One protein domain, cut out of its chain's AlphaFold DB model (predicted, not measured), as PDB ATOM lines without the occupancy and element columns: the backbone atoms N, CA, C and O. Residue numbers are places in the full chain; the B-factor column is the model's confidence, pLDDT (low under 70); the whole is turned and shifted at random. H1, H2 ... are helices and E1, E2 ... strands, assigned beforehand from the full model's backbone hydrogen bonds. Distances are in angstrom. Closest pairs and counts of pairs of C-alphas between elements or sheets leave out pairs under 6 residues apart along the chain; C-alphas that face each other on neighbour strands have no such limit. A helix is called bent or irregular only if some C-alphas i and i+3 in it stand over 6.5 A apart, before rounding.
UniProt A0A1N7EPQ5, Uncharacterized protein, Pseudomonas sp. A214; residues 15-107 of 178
ATOM      1  N   TYR A  15     359.658 347.155 329.125       95.00
ATOM      2  CA  TYR A  15     361.110 347.042 329.080       95.00
ATOM      3  C   TYR A  15     361.653 346.993 330.499       95.00
ATOM      4  O   TYR A  15     361.210 347.768 331.350       95.00
ATOM      5  N   ARG A  16     362.651 346.146 330.757       94.31
ATOM      6  CA  ARG A  16     363.547 346.390 331.889       94.31
ATOM      7  C   ARG A  16     364.461 347.580 331.566       94.31
ATOM      8  O   ARG A  16     364.723 347.828 330.387       94.31
ATOM      9  N   PRO A  17     365.004 348.290 332.567       95.12
ATOM     10  CA  PRO A  17     365.940 349.392 332.328       95.12
ATOM     11  C   PRO A  17     367.111 349.015 331.405       95.12
ATOM     12  O   PRO A  17     367.426 349.750 330.472       95.12
ATOM     13  N   VAL A  18     367.681 347.819 331.590       94.75
ATOM     14  CA  VAL A  18     368.764 347.292 330.741       94.75
ATOM     15  C   VAL A  18     368.279 346.984 329.317       94.75
ATOM     16  O   VAL A  18     368.976 347.302 328.356       94.75
ATOM     17  N   ASP A  19     367.067 346.432 329.159       94.06
ATOM     18  CA  ASP A  19     366.462 346.166 327.840       94.06
ATOM     19  C   ASP A  19     366.234 347.455 327.044       94.06
ATOM     20  O   ASP A  19     366.421 347.502 325.829       94.06
ATOM     21  N   ALA A  20     365.782 348.509 327.718       95.31
ATOM     22  CA  ALA A  20     365.581 349.808 327.097       95.31
ATOM     23  C   ALA A  20     366.926 350.448 326.721       95.31
ATOM     24  O   ALA A  20     367.073 350.954 325.609       95.31
ATOM     25  N   ALA A  21     367.924 350.371 327.604       95.75
ATOM     26  CA  ALA A  21     369.253 350.919 327.358       95.75
ATOM     27  C   ALA A  21     369.983 350.218 326.200       95.75
ATOM     28  O   ALA A  21     370.539 350.900 325.339       95.75
ATOM     29  N   LEU A  22     369.945 348.881 326.119       95.12
ATOM     30  CA  LEU A  22     370.583 348.151 325.015       95.12
ATOM     31  C   LEU A  22     369.938 348.496 323.667       95.12
ATOM     32  O   LEU A  22     370.642 348.636 322.669       95.12
ATOM     33  N   ARG A  23     368.612 348.693 323.637       94.12
ATOM     34  CA  ARG A  23     367.879 349.083 322.422       94.12
ATOM     35  C   ARG A  23     368.140 350.532 322.042       94.12
ATOM     36  O   ARG A  23     368.264 350.831 320.863       94.12
ATOM     37  N   TRP A  24     368.293 351.414 323.024       94.94
ATOM     38  CA  TRP A  24     368.734 352.788 322.797       94.94
ATOM     39  C   TRP A  24     370.155 352.829 322.210       94.94
ATOM     40  O   TRP A  24     370.441 353.639 321.335       94.94
ATOM     41  N   CYS A  25     371.028 351.909 322.614       93.88
ATOM     42  CA  CYS A  25     372.382 351.774 322.076       93.88
ATOM     43  C   CYS A  25     372.496 350.973 320.766       93.88
ATOM     44  O   CYS A  25     373.613 350.786 320.291       93.88
ATOM     45  N   ASN A  26     371.395 350.473 320.190       92.50
ATOM     46  CA  ASN A  26     371.406 349.571 319.027       92.50
ATOM     47  C   ASN A  26     372.237 348.281 319.231       92.50
ATOM     48  O   ASN A  26     372.874 347.784 318.306       92.50
ATOM     49  N   LEU A  27     372.219 347.712 320.442       93.62
ATOM     50  CA  LEU A  27     372.979 346.508 320.822       93.62
ATOM     51  C   LEU A  27     372.121 345.232 320.854       93.62
ATOM     52  O   LEU A  27     372.405 344.301 321.608       93.62
ATOM     53  N   THR A  28     371.061 345.163 320.048       90.69
ATOM     54  CA  THR A  28     370.128 344.019 320.021       90.69
ATOM     55  C   THR A  28     370.802 342.699 319.640       90.69
ATOM     56  O   THR A  28     370.397 341.648 320.129       90.69
ATOM     57  N   THR A  29     371.880 342.731 318.850       92.62
ATOM     58  CA  THR A  29     372.686 341.544 318.509       92.62
ATOM     59  C   THR A  29     373.309 340.874 319.739       92.62
ATOM     60  O   THR A  29     373.479 339.658 319.750       92.62
ATOM     61  N   TYR A  30     373.596 341.644 320.793       92.81
ATOM     62  CA  TYR A  30     374.240 341.178 322.026       92.81
ATOM     63  C   TYR A  30     373.254 341.060 323.201       92.81
ATOM     64  O   TYR A  30     373.679 340.924 324.347       92.81
ATOM     65  N   GLU A  31     371.937 341.102 322.938       92.00
ATOM     66  CA  GLU A  31     370.882 341.133 323.969       92.00
ATOM     67  C   GLU A  31     371.060 340.010 325.002       92.00
ATOM     68  O   GLU A  31     371.047 340.270 326.201       92.00
ATOM     69  N   ARG A  32     371.322 338.776 324.559       92.06
ATOM     70  CA  ARG A  32     371.494 337.626 325.460       92.06
ATOM     71  C   ARG A  32     372.683 337.785 326.415       92.06
ATOM     72  O   ARG A  32     372.511 337.636 327.620       92.06
ATOM     73  N   GLU A  33     373.859 338.121 325.890       92.81
ATOM     74  CA  GLU A  33     375.095 338.262 326.677       92.81
ATOM     75  C   GLU A  33     374.991 339.415 327.682       92.81
ATOM     76  O   GLU A  33     375.372 339.287 328.847       92.81
ATOM     77  N   ILE A  34     374.410 340.536 327.248       92.56
ATOM     78  CA  ILE A  34     374.198 341.710 328.095       92.56
ATOM     79  C   ILE A  34     373.237 341.378 329.244       92.56
ATOM     80  O   ILE A  34     373.514 341.718 330.398       92.56
ATOM     81  N   LEU A  35     372.121 340.705 328.951       90.56
ATOM     82  CA  LEU A  35     371.115 340.367 329.958       90.56
ATOM     83  C   LEU A  35     371.591 339.302 330.950       90.56
ATOM     84  O   LEU A  35     371.212 339.367 332.118       90.56
ATOM     85  N   GLU A  36     372.439 338.362 330.528       90.00
ATOM     86  CA  GLU A  36     373.075 337.385 331.424       90.00
ATOM     87  C   GLU A  36     373.991 338.069 332.455       90.00
ATOM     88  O   GLU A  36     373.974 337.720 333.636       90.00
ATOM     89  N   VAL A  37     374.749 339.090 332.051       88.69
ATOM     90  CA  VAL A  37     375.645 339.828 332.961       88.69
ATOM     91  C   VAL A  37     374.878 340.781 333.881       88.69
ATOM     92  O   VAL A  37     375.225 340.925 335.059       88.69
ATOM     93  N   ALA A  38     373.848 341.447 333.356       86.12
ATOM     94  CA  ALA A  38     373.090 342.466 334.081       86.12
ATOM     95  C   ALA A  38     372.049 341.899 335.057       86.12
ATOM     96  O   ALA A  38     371.516 342.651 335.868       86.12
ATOM     97  N   GLN A  39     371.799 340.590 334.990       76.69
ATOM     98  CA  GLN A  39     370.679 339.843 335.572       76.69
ATOM     99  C   GLN A  39     370.403 340.029 337.071       76.69
ATOM    100  O   GLN A  39     369.352 339.588 337.507       76.69
ATOM    101  N   HIS A  40     371.356 340.581 337.829       74.62
ATOM    102  CA  HIS A  40     371.226 340.863 339.266       74.62
ATOM    103  C   HIS A  40     371.834 342.212 339.680       74.62
ATOM    104  O   HIS A  40     371.709 342.640 340.827       74.62
ATOM    105  N   CYS A  41     372.604 342.858 338.798       82.69
ATOM    106  CA  CYS A  41     373.361 344.051 339.160       82.69
ATOM    107  C   CYS A  41     373.720 344.870 337.911       82.69
ATOM    108  O   CYS A  41     374.688 344.537 337.216       82.69
ATOM    109  N   PRO A  42     373.003 345.977 337.652       84.25
ATOM    110  CA  PRO A  42     373.298 346.879 336.540       84.25
ATOM    111  C   PRO A  42     374.733 347.421 336.565       84.25
ATOM    112  O   PRO A  42     375.345 347.603 335.514       84.25
ATOM    113  N   SER A  43     375.326 347.597 337.750       84.69
ATOM    114  CA  SER A  43     376.693 348.108 337.915       84.69
ATOM    115  C   SER A  43     377.758 347.220 337.258       84.69
ATOM    116  O   SER A  43     378.834 347.701 336.905       84.69
ATOM    117  N   ARG A  44     377.464 345.928 337.035       88.06
ATOM    118  CA  ARG A  44     378.362 345.006 336.320       88.06
ATOM    119  C   ARG A  44     378.529 345.357 334.844       88.06
ATOM    120  O   ARG A  44     379.550 344.984 334.268       88.06
ATOM    121  N   LEU A  45     377.582 346.083 334.246       89.44
ATOM    122  CA  LEU A  45     377.641 346.484 332.838       89.44
ATOM    123  C   LEU A  45     378.894 347.308 332.536       89.44
ATOM    124  O   LEU A  45     379.559 347.060 331.537       89.44
ATOM    125  N   LYS A  46     379.258 348.234 333.433       90.75
ATOM    126  CA  LYS A  46     380.425 349.108 333.259       90.75
ATOM    127  C   LYS A  46     381.743 348.330 333.216       90.75
ATOM    128  O   LYS A  46     382.617 348.657 332.421       90.75
ATOM    129  N   THR A  47     381.879 347.305 334.057       91.38
ATOM    130  CA  THR A  47     383.110 346.504 334.154       91.38
ATOM    131  C   THR A  47     383.219 345.466 333.038       91.38
ATOM    132  O   THR A  47     384.315 345.217 332.552       91.38
ATOM    133  N   ASN A  48     382.101 344.857 332.633       92.31
ATOM    134  CA  ASN A  48     382.101 343.764 331.652       92.31
ATOM    135  C   ASN A  48     381.995 344.251 330.201       92.31
ATOM    136  O   ASN A  48     382.495 343.578 329.306       92.31
ATOM    137  N   PHE A  49     381.378 345.413 329.965       93.19
ATOM    138  CA  PHE A  49     381.202 345.983 328.626       93.19
ATOM    139  C   PHE A  49     381.746 347.419 328.520       93.19
ATOM    140  O   PHE A  49     381.004 348.337 328.149       93.19
ATOM    141  N   PRO A  50     383.037 347.656 328.824       92.38
ATOM    142  CA  PRO A  50     383.632 348.990 328.736       92.38
ATOM    143  C   PRO A  50     383.605 349.566 327.310       92.38
ATOM    144  O   PRO A  50     383.600 350.783 327.141       92.38
ATOM    145  N   GLN A  51     383.536 348.711 326.283       93.94
ATOM    146  CA  GLN A  51     383.423 349.108 324.877       93.94
ATOM    147  C   GLN A  51     382.088 349.781 324.524       93.94
ATOM    148  O   GLN A  51     381.997 350.434 323.485       93.94
ATOM    149  N   TRP A  52     381.062 349.664 325.376       94.56
ATOM    150  CA  TRP A  52     379.751 350.281 325.168       94.56
ATOM    151  C   TRP A  52     379.387 351.233 326.316       94.56
ATOM    152  O   TRP A  52     378.485 350.941 327.109       94.56
ATOM    153  N   PRO A  53     380.028 352.415 326.415       92.38
ATOM    154  CA  PRO A  53     379.735 353.371 327.482       92.38
ATOM    155  C   PRO A  53     378.260 353.777 327.533       92.38
ATOM    156  O   PRO A  53     377.704 353.946 328.614       92.38
ATOM    157  N   CYS A  54     377.594 353.870 326.379       94.31
ATOM    158  CA  CYS A  54     376.183 354.238 326.323       94.31
ATOM    159  C   CYS A  54     375.279 353.245 327.078       94.31
ATOM    160  O   CYS A  54     374.241 353.655 327.582       94.31
ATOM    161  N   LEU A  55     375.662 351.966 327.199       95.06
ATOM    162  CA  LEU A  55     374.828 350.931 327.807       95.06
ATOM    163  C   LEU A  55     374.640 351.178 329.307       95.06
ATOM    164  O   LEU A  55     373.508 351.253 329.783       95.06
ATOM    165  N   HIS A  56     375.741 351.347 330.048       94.19
ATOM    166  CA  HIS A  56     375.663 351.622 331.485       94.19
ATOM    167  C   HIS A  56     375.105 353.024 331.752       94.19
ATOM    168  O   HIS A  56     374.205 353.157 332.572       94.19
ATOM    169  N   VAL A  57     375.539 354.040 330.992       95.25
ATOM    170  CA  VAL A  57     375.055 355.422 331.145       95.25
ATOM    171  C   VAL A  57     373.548 355.516 330.911       95.25
ATOM    172  O   VAL A  57     372.837 356.142 331.691       95.25
ATOM    173  N   ASN A  58     373.023 354.897 329.850       96.31
ATOM    174  CA  ASN A  58     371.589 354.953 329.569       96.31
ATOM    175  C   ASN A  58     370.778 354.098 330.548       96.31
ATOM    176  O   ASN A  58     369.658 354.475 330.883       96.31
ATOM    177  N   THR A  59     371.344 352.999 331.059       95.62
ATOM    178  CA  THR A  59     370.716 352.237 332.149       95.62
ATOM    179  C   THR A  59     370.597 353.102 333.404       95.62
ATOM    180  O   THR A  59     369.516 353.182 333.981       95.62
ATOM    181  N   GLU A  60     371.670 353.798 333.790       95.00
ATOM    182  CA  GLU A  60     371.682 354.717 334.935       95.00
ATOM    183  C   GLU A  60     370.676 355.856 334.753       95.00
ATOM    184  O   GLU A  60     369.891 356.095 335.659       95.00
ATOM    185  N   LYS A  61     370.601 356.486 333.571       96.50
ATOM    186  CA  LYS A  61     369.595 357.526 333.277       96.50
ATOM    187  C   LYS A  61     368.158 357.048 333.488       96.50
ATOM    188  O   LYS A  61     367.336 357.789 334.013       96.50
ATOM    189  N   ILE A  62     367.842 355.829 333.049       96.69
ATOM    190  CA  ILE A  62     366.495 355.265 333.205       96.69
ATOM    191  C   ILE A  62     366.208 354.982 334.683       96.69
ATOM    192  O   ILE A  62     365.117 355.276 335.160       96.69
ATOM    193  N   LEU A  63     367.177 354.422 335.413       94.81
ATOM    194  CA  LEU A  63     367.035 354.144 336.844       94.81
ATOM    195  C   LEU A  63     366.908 355.426 337.672       94.81
ATOM    196  O   LEU A  63     366.078 355.484 338.575       94.81
ATOM    197  N   ASP A  64     367.684 356.451 337.333       96.06
ATOM    198  CA  ASP A  64     367.633 357.767 337.959       96.06
ATOM    199  C   ASP A  64     366.258 358.423 337.765       96.06
ATOM    200  O   ASP A  64     365.617 358.824 338.735       96.06
ATOM    201  N   ALA A  65     365.733 358.412 336.536       96.75
ATOM    202  CA  ALA A  65     364.399 358.929 336.241       96.75
ATOM    203  C   ALA A  65     363.287 358.204 337.016       96.75
ATOM    204  O   ALA A  65     362.300 358.821 337.420       96.75
ATOM    205  N   ILE A  66     363.437 356.896 337.245       95.75
ATOM    206  CA  ILE A  66     362.514 356.115 338.080       95.75
ATOM    207  C   ILE A  66     362.615 356.554 339.544       95.75
ATOM    208  O   ILE A  66     361.594 356.803 340.187       95.75
ATOM    209  N   GLN A  67     363.836 356.674 340.067       93.88
ATOM    210  CA  GLN A  67     364.092 357.062 341.454       93.88
ATOM    211  C   GLN A  67     363.563 358.469 341.769       93.88
ATOM    212  O   GLN A  67     363.035 358.693 342.859       93.88
ATOM    213  N   HIS A  68     363.648 359.390 340.810       94.88
ATOM    214  CA  HIS A  68     363.158 360.764 340.937       94.88
ATOM    215  C   HIS A  68     361.683 360.942 340.535       94.88
ATOM    216  O   HIS A  68     361.156 362.051 340.603       94.88
ATOM    217  N   GLY A  69     360.990 359.865 340.151       93.88
ATOM    218  CA  GLY A  69     359.564 359.899 339.809       93.88
ATOM    219  C   GLY A  69     359.242 360.571 338.468       93.88
ATOM    220  O   GLY A  69     358.083 360.890 338.211       93.88
ATOM    221  N   GLU A  70     360.238 360.777 337.606       96.38
ATOM    222  CA  GLU A  70     360.057 361.306 336.249       96.38
ATOM    223  C   GLU A  70     359.530 360.245 335.277       96.38
ATOM    224  O   GLU A  70     358.855 360.568 334.295       96.38
ATOM    225  N   LEU A  71     359.854 358.978 335.546       96.88
ATOM    226  CA  LEU A  71     359.472 357.829 334.740       96.88
ATOM    227  C   LEU A  71     358.674 356.830 335.579       96.88
ATOM    228  O   LEU A  71     359.174 356.256 336.546       96.88
ATOM    229  N   ALA A  72     357.421 356.601 335.182       95.75
ATOM    230  CA  ALA A  72     356.567 355.608 335.819       95.75
ATOM    231  C   ALA A  72     357.124 354.190 335.620       95.75
ATOM    232  O   ALA A  72     357.618 353.834 334.546       95.75
ATOM    233  N   TYR A  73     357.006 353.362 336.657       96.75
ATOM    234  CA  TYR A  73     357.503 351.992 336.657       96.75
ATOM    235  C   TYR A  73     356.530 351.035 337.346       96.75
ATOM    236  O   TYR A  73     355.570 351.424 338.016       96.75
ATOM    237  N   GLY A  74     356.787 349.751 337.142       95.44
ATOM    238  CA  GLY A  74     356.057 348.649 337.739       95.44
ATOM    239  C   GLY A  74     356.975 347.515 338.173       95.44
ATOM    240  O   GLY A  74     358.160 347.493 337.838       95.44
ATOM    241  N   CYS A  75     356.397 346.556 338.885       95.00
ATOM    242  CA  CYS A  75     357.000 345.279 339.237       95.00
ATOM    243  C   CYS A  75     356.350 344.194 338.369       95.00
ATOM    244  O   CYS A  75     355.137 343.996 338.446       95.00
ATOM    245  N   PHE A  76     357.122 343.535 337.500       92.31
ATOM    246  CA  PHE A  76     356.611 342.529 336.551       92.31
ATOM    247  C   PHE A  76     355.403 343.003 335.714       92.31
ATOM    248  O   PHE A  76     354.467 342.249 335.453       92.31
ATOM    249  N   GLY A  77     355.406 344.269 335.294       90.88
ATOM    250  CA  GLY A  77     354.336 344.884 334.504       90.88
ATOM    251  C   GLY A  77     353.168 345.447 335.320       90.88
ATOM    252  O   GLY A  77     352.315 346.133 334.752       90.88
ATOM    253  N   VAL A  78     353.129 345.223 336.637       94.06
ATOM    254  CA  VAL A  78     352.117 345.799 337.535       94.06
ATOM    255  C   VAL A  78     352.604 347.164 338.031       94.06
ATOM    256  O   VAL A  78     353.680 347.221 338.622       94.06
ATOM    257  N   PRO A  79     351.866 348.266 337.804       94.12
ATOM    258  CA  PRO A  79     352.293 349.598 338.231       94.12
ATOM    259  C   PRO A  79     352.430 349.673 339.756       94.12
ATOM    260  O   PRO A  79     351.624 349.094 340.485       94.12
ATOM    261  N   VAL A  80     353.437 350.406 340.230       94.75
ATOM    262  CA  VAL A  80     353.695 350.614 341.663       94.75
ATOM    263  C   VAL A  80     353.752 352.103 341.992       94.75
ATOM    264  O   VAL A  80     353.962 352.939 341.113       94.75
ATOM    265  N   ALA A  81     353.551 352.447 343.265       93.44
ATOM    266  CA  ALA A  81     353.700 353.823 343.724       93.44
ATOM    267  C   ALA A  81     355.171 354.263 343.663       93.44
ATOM    268  O   ALA A  81     356.078 353.460 343.896       93.44
ATOM    269  N   ILE A  82     355.399 355.548 343.393       91.62
ATOM    270  CA  ILE A  82     356.742 356.138 343.357       91.62
ATOM    271  C   ILE A  82     357.438 355.906 344.705       91.62
ATOM    272  O   ILE A  82     356.838 356.104 345.760       91.62
ATOM    273  N   GLY A  83     358.697 355.462 344.665       89.31
ATOM    274  CA  GLY A  83     359.491 355.166 345.861       89.31
ATOM    275  C   GLY A  83     359.270 353.771 346.455       89.31
ATOM    276  O   GLY A  83     359.918 353.426 347.440       89.31
ATOM    277  N   THR A  84     358.404 352.939 345.862       91.62
ATOM    278  CA  THR A  84     358.279 351.526 346.255       91.62
ATOM    279  C   THR A  84     359.592 350.790 345.954       91.62
ATOM    280  O   THR A  84     360.018 350.786 344.792       91.62
ATOM    281  N   PRO A  85     360.233 350.138 346.941       89.62
ATOM    282  CA  PRO A  85     361.457 349.388 346.701       89.62
ATOM    283  C   PRO A  85     361.143 348.147 345.859       89.62
ATOM    284  O   PRO A  85     360.383 347.271 346.267       89.62
ATOM    285  N   VAL A  86     361.731 348.079 344.668       90.50
ATOM    286  CA  VAL A  86     361.607 346.950 343.742       90.50
ATOM    287  C   VAL A  86     363.015 346.529 343.339       90.50
ATOM    288  O   VAL A  86     363.841 347.376 343.003       90.50
ATOM    289  N   ASN A  87     363.300 345.226 343.375       90.19
ATOM    290  CA  ASN A  87     364.573 344.699 342.882       90.19
ATOM    291  C   ASN A  87     364.765 345.093 341.416       90.19
ATOM    292  O   ASN A  87     363.815 344.996 340.639       90.19
ATOM    293  N   TYR A  88     365.987 345.467 341.028       86.06
ATOM    294  CA  TYR A  88     366.296 345.922 339.667       86.06
ATOM    295  C   TYR A  88     365.789 344.971 338.578       86.06
ATOM    296  O   TYR A  88     365.285 345.417 337.549       86.06
ATOM    297  N   ASP A  89     365.832 343.669 338.843       86.56
ATOM    298  CA  ASP A  89     365.411 342.646 337.889       86.56
ATOM    299  C   ASP A  89     363.886 342.621 337.719       86.56
ATOM    300  O   ASP A  89     363.360 342.185 336.703       86.56
ATOM    301  N   HIS A  90     363.120 343.104 338.686       91.75
ATOM    302  CA  HIS A  90     361.660 343.094 338.612       91.75
ATOM    303  C   HIS A  90     361.096 344.405 338.055       91.75
ATOM    304  O   HIS A  90     359.913 344.456 337.712       91.75
ATOM    305  N   ILE A  91     361.931 345.445 337.937       94.44
ATOM    306  CA  ILE A  91     361.528 346.749 337.411       94.44
ATOM    307  C   ILE A  91     361.153 346.622 335.937       94.44
ATOM    308  O   ILE A  91     361.927 346.158 335.099       94.44
ATOM    309  N   THR A  92     359.964 347.113 335.614       96.31
ATOM    310  CA  THR A  92     359.457 347.212 334.247       96.31
ATOM    311  C   THR A  92     358.937 348.612 333.977       96.31
ATOM    312  O   THR A  92     358.210 349.167 334.797       96.31
ATOM    313  N   VAL A  93     359.241 349.147 332.802       96.88
ATOM    314  CA  VAL A  93     358.745 350.432 332.306       96.88
ATOM    315  C   VAL A  93     357.869 350.176 331.087       96.88
ATOM    316  O   VAL A  93     358.239 349.404 330.199       96.88
ATOM    317  N   ARG A  94     356.699 350.811 331.028       95.88
ATOM    318  CA  ARG A  94     355.794 350.701 329.879       95.88
ATOM    319  C   ARG A  94     356.360 351.460 328.679       95.88
ATOM    320  O   ARG A  94     356.908 352.548 328.827       95.88
ATOM    321  N   HIS A  95     356.151 350.928 327.477       94.56
ATOM    322  CA  HIS A  95     356.576 351.567 326.230       94.56
ATOM    323  C   HIS A  95     356.124 353.028 326.100       94.56
ATOM    324  O   HIS A  95     356.922 353.888 325.738       94.56
ATOM    325  N   THR A  96     354.853 353.314 326.397       93.62
ATOM    326  CA  THR A  96     354.285 354.668 326.302       93.62
ATOM    327  C   THR A  96     354.985 355.640 327.235       93.62
ATOM    328  O   THR A  96     355.312 356.749 326.826       93.62
ATOM    329  N   ASP A  97     355.260 355.204 328.460       96.44
ATOM    330  CA  ASP A  97     355.811 356.059 329.508       96.44
ATOM    331  C   ASP A  97     357.280 356.356 329.206       96.44
ATOM    332  O   ASP A  97     357.696 357.514 329.234       96.44
ATOM    333  N   LEU A  98     358.029 355.333 328.774       96.88
ATOM    334  CA  LEU A  98     359.402 355.484 328.297       96.88
ATOM    335  C   LEU A  98     359.482 356.425 327.087       96.88
ATOM    336  O   LEU A  98     360.334 357.310 327.046       96.88
ATOM    337  N   LYS A  99     358.574 356.276 326.116       95.50
ATOM    338  CA  LYS A  99     358.502 357.138 324.929       95.50
ATOM    339  C   LYS A  99     358.187 358.591 325.285       95.50
ATOM    340  O   LYS A  99     358.819 359.498 324.739       95.50
ATOM    341  N   CYS A 100     357.232 358.824 326.183       95.69
ATOM    342  CA  CYS A 100     356.867 360.162 326.654       95.69
ATOM    343  C   CYS A 100     358.023 360.827 327.408       95.69
ATOM    344  O   CYS A 100     358.378 361.963 327.096       95.69
ATOM    345  N   TRP A 101     358.643 360.109 328.346       97.50
ATOM    346  CA  TRP A 101     359.811 360.587 329.084       97.50
ATOM    347  C   TRP A 101     360.961 360.936 328.135       97.50
ATOM    348  O   TRP A 101     361.487 362.047 328.174       97.50
ATOM    349  N   MET A 102     361.281 360.045 327.196       96.38
ATOM    350  CA  MET A 102     362.363 360.279 326.246       96.38
ATOM    351  C   MET A 102     362.086 361.474 325.327       96.38
ATOM    352  O   MET A 102     362.974 362.288 325.103       96.38
ATOM    353  N   SER A 103     360.839 361.648 324.877       95.06
ATOM    354  CA  SER A 103     360.436 362.815 324.075       95.06
ATOM    355  C   SER A 103     360.594 364.140 324.826       95.06
ATOM    356  O   SER A 103     360.794 365.175 324.196       95.06
ATOM    357  N   ARG A 104     360.481 364.117 326.160       95.69
ATOM    358  CA  ARG A 104     360.571 365.304 327.014       95.69
ATOM    359  C   ARG A 104     362.012 365.675 327.355       95.69
ATOM    360  O   ARG A 104     362.350 366.851 327.298       95.69
ATOM    361  N   TYR A 105     362.831 364.696 327.734       96.25
ATOM    362  CA  TYR A 105     364.175 364.942 328.273       96.25
ATOM    363  C   TYR A 105     365.303 364.713 327.261       96.25
ATOM    364  O   TYR A 105     366.397 365.244 327.436       96.25
ATOM    365  N   TYR A 106     365.045 363.960 326.190       94.75
ATOM    366  CA  TYR A 106     366.021 363.644 325.143       94.75
ATOM    367  C   TYR A 106     365.404 363.823 323.742       94.75
ATOM    368  O   TYR A 106     365.376 362.868 322.963       94.75
ATOM    369  N   PRO A 107     364.900 365.024 323.391       91.94
ATOM    370  CA  PRO A 107     364.161 365.248 322.142       91.94
ATOM    371  C   PRO A 107     364.977 364.930 320.878       91.94
ATOM    372  O   PRO A 107     364.412 364.479 319.879       91.94
TER     373      PRO A 107
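Overview. This is residues 15 to 107 of the 178 residues of an uncharacterized protein of Pseudomonas sp. A214 (UniProt A0A1N7EPQ5). H1 and H4 cross at the core; H2 and H3 form one end, E1, H5 and loop 68 to 90 the other. The printed part has 93 residues, five named helices and one named strand. It is mostly helix and compact, radius of gyration of the C-alphas 12.5 A, spanning 34 by 29 by 19 A.

Along the chain. Find H1, residues 17 to 24, from C-alpha 17 at (365.940, 349.392, 332.328). H2 is 28 to 38, irregular, C-alphas 29 and 32 being 8.1 A apart; H3 is 44 to 48; H4 is 53 to 67. E1, 91 to 94, precedes H5, 95 to 105, ending at (364.175, 364.942, 328.273).

Arrangement. H1 touches H4 at a steep tilt of 48 degrees; C-alphas Ala 21 and Asn 58 are closest, 5.2 A. H4 and H5 are near each other; E1 pairs with no named strand. Helix O i to N i+4 pairs are within hydrogen-bond range, except H2, 5 of 7.

Size, cuts and confidence. The printed part has no cut; link H4 to E1 is long; no printed residue is under 70.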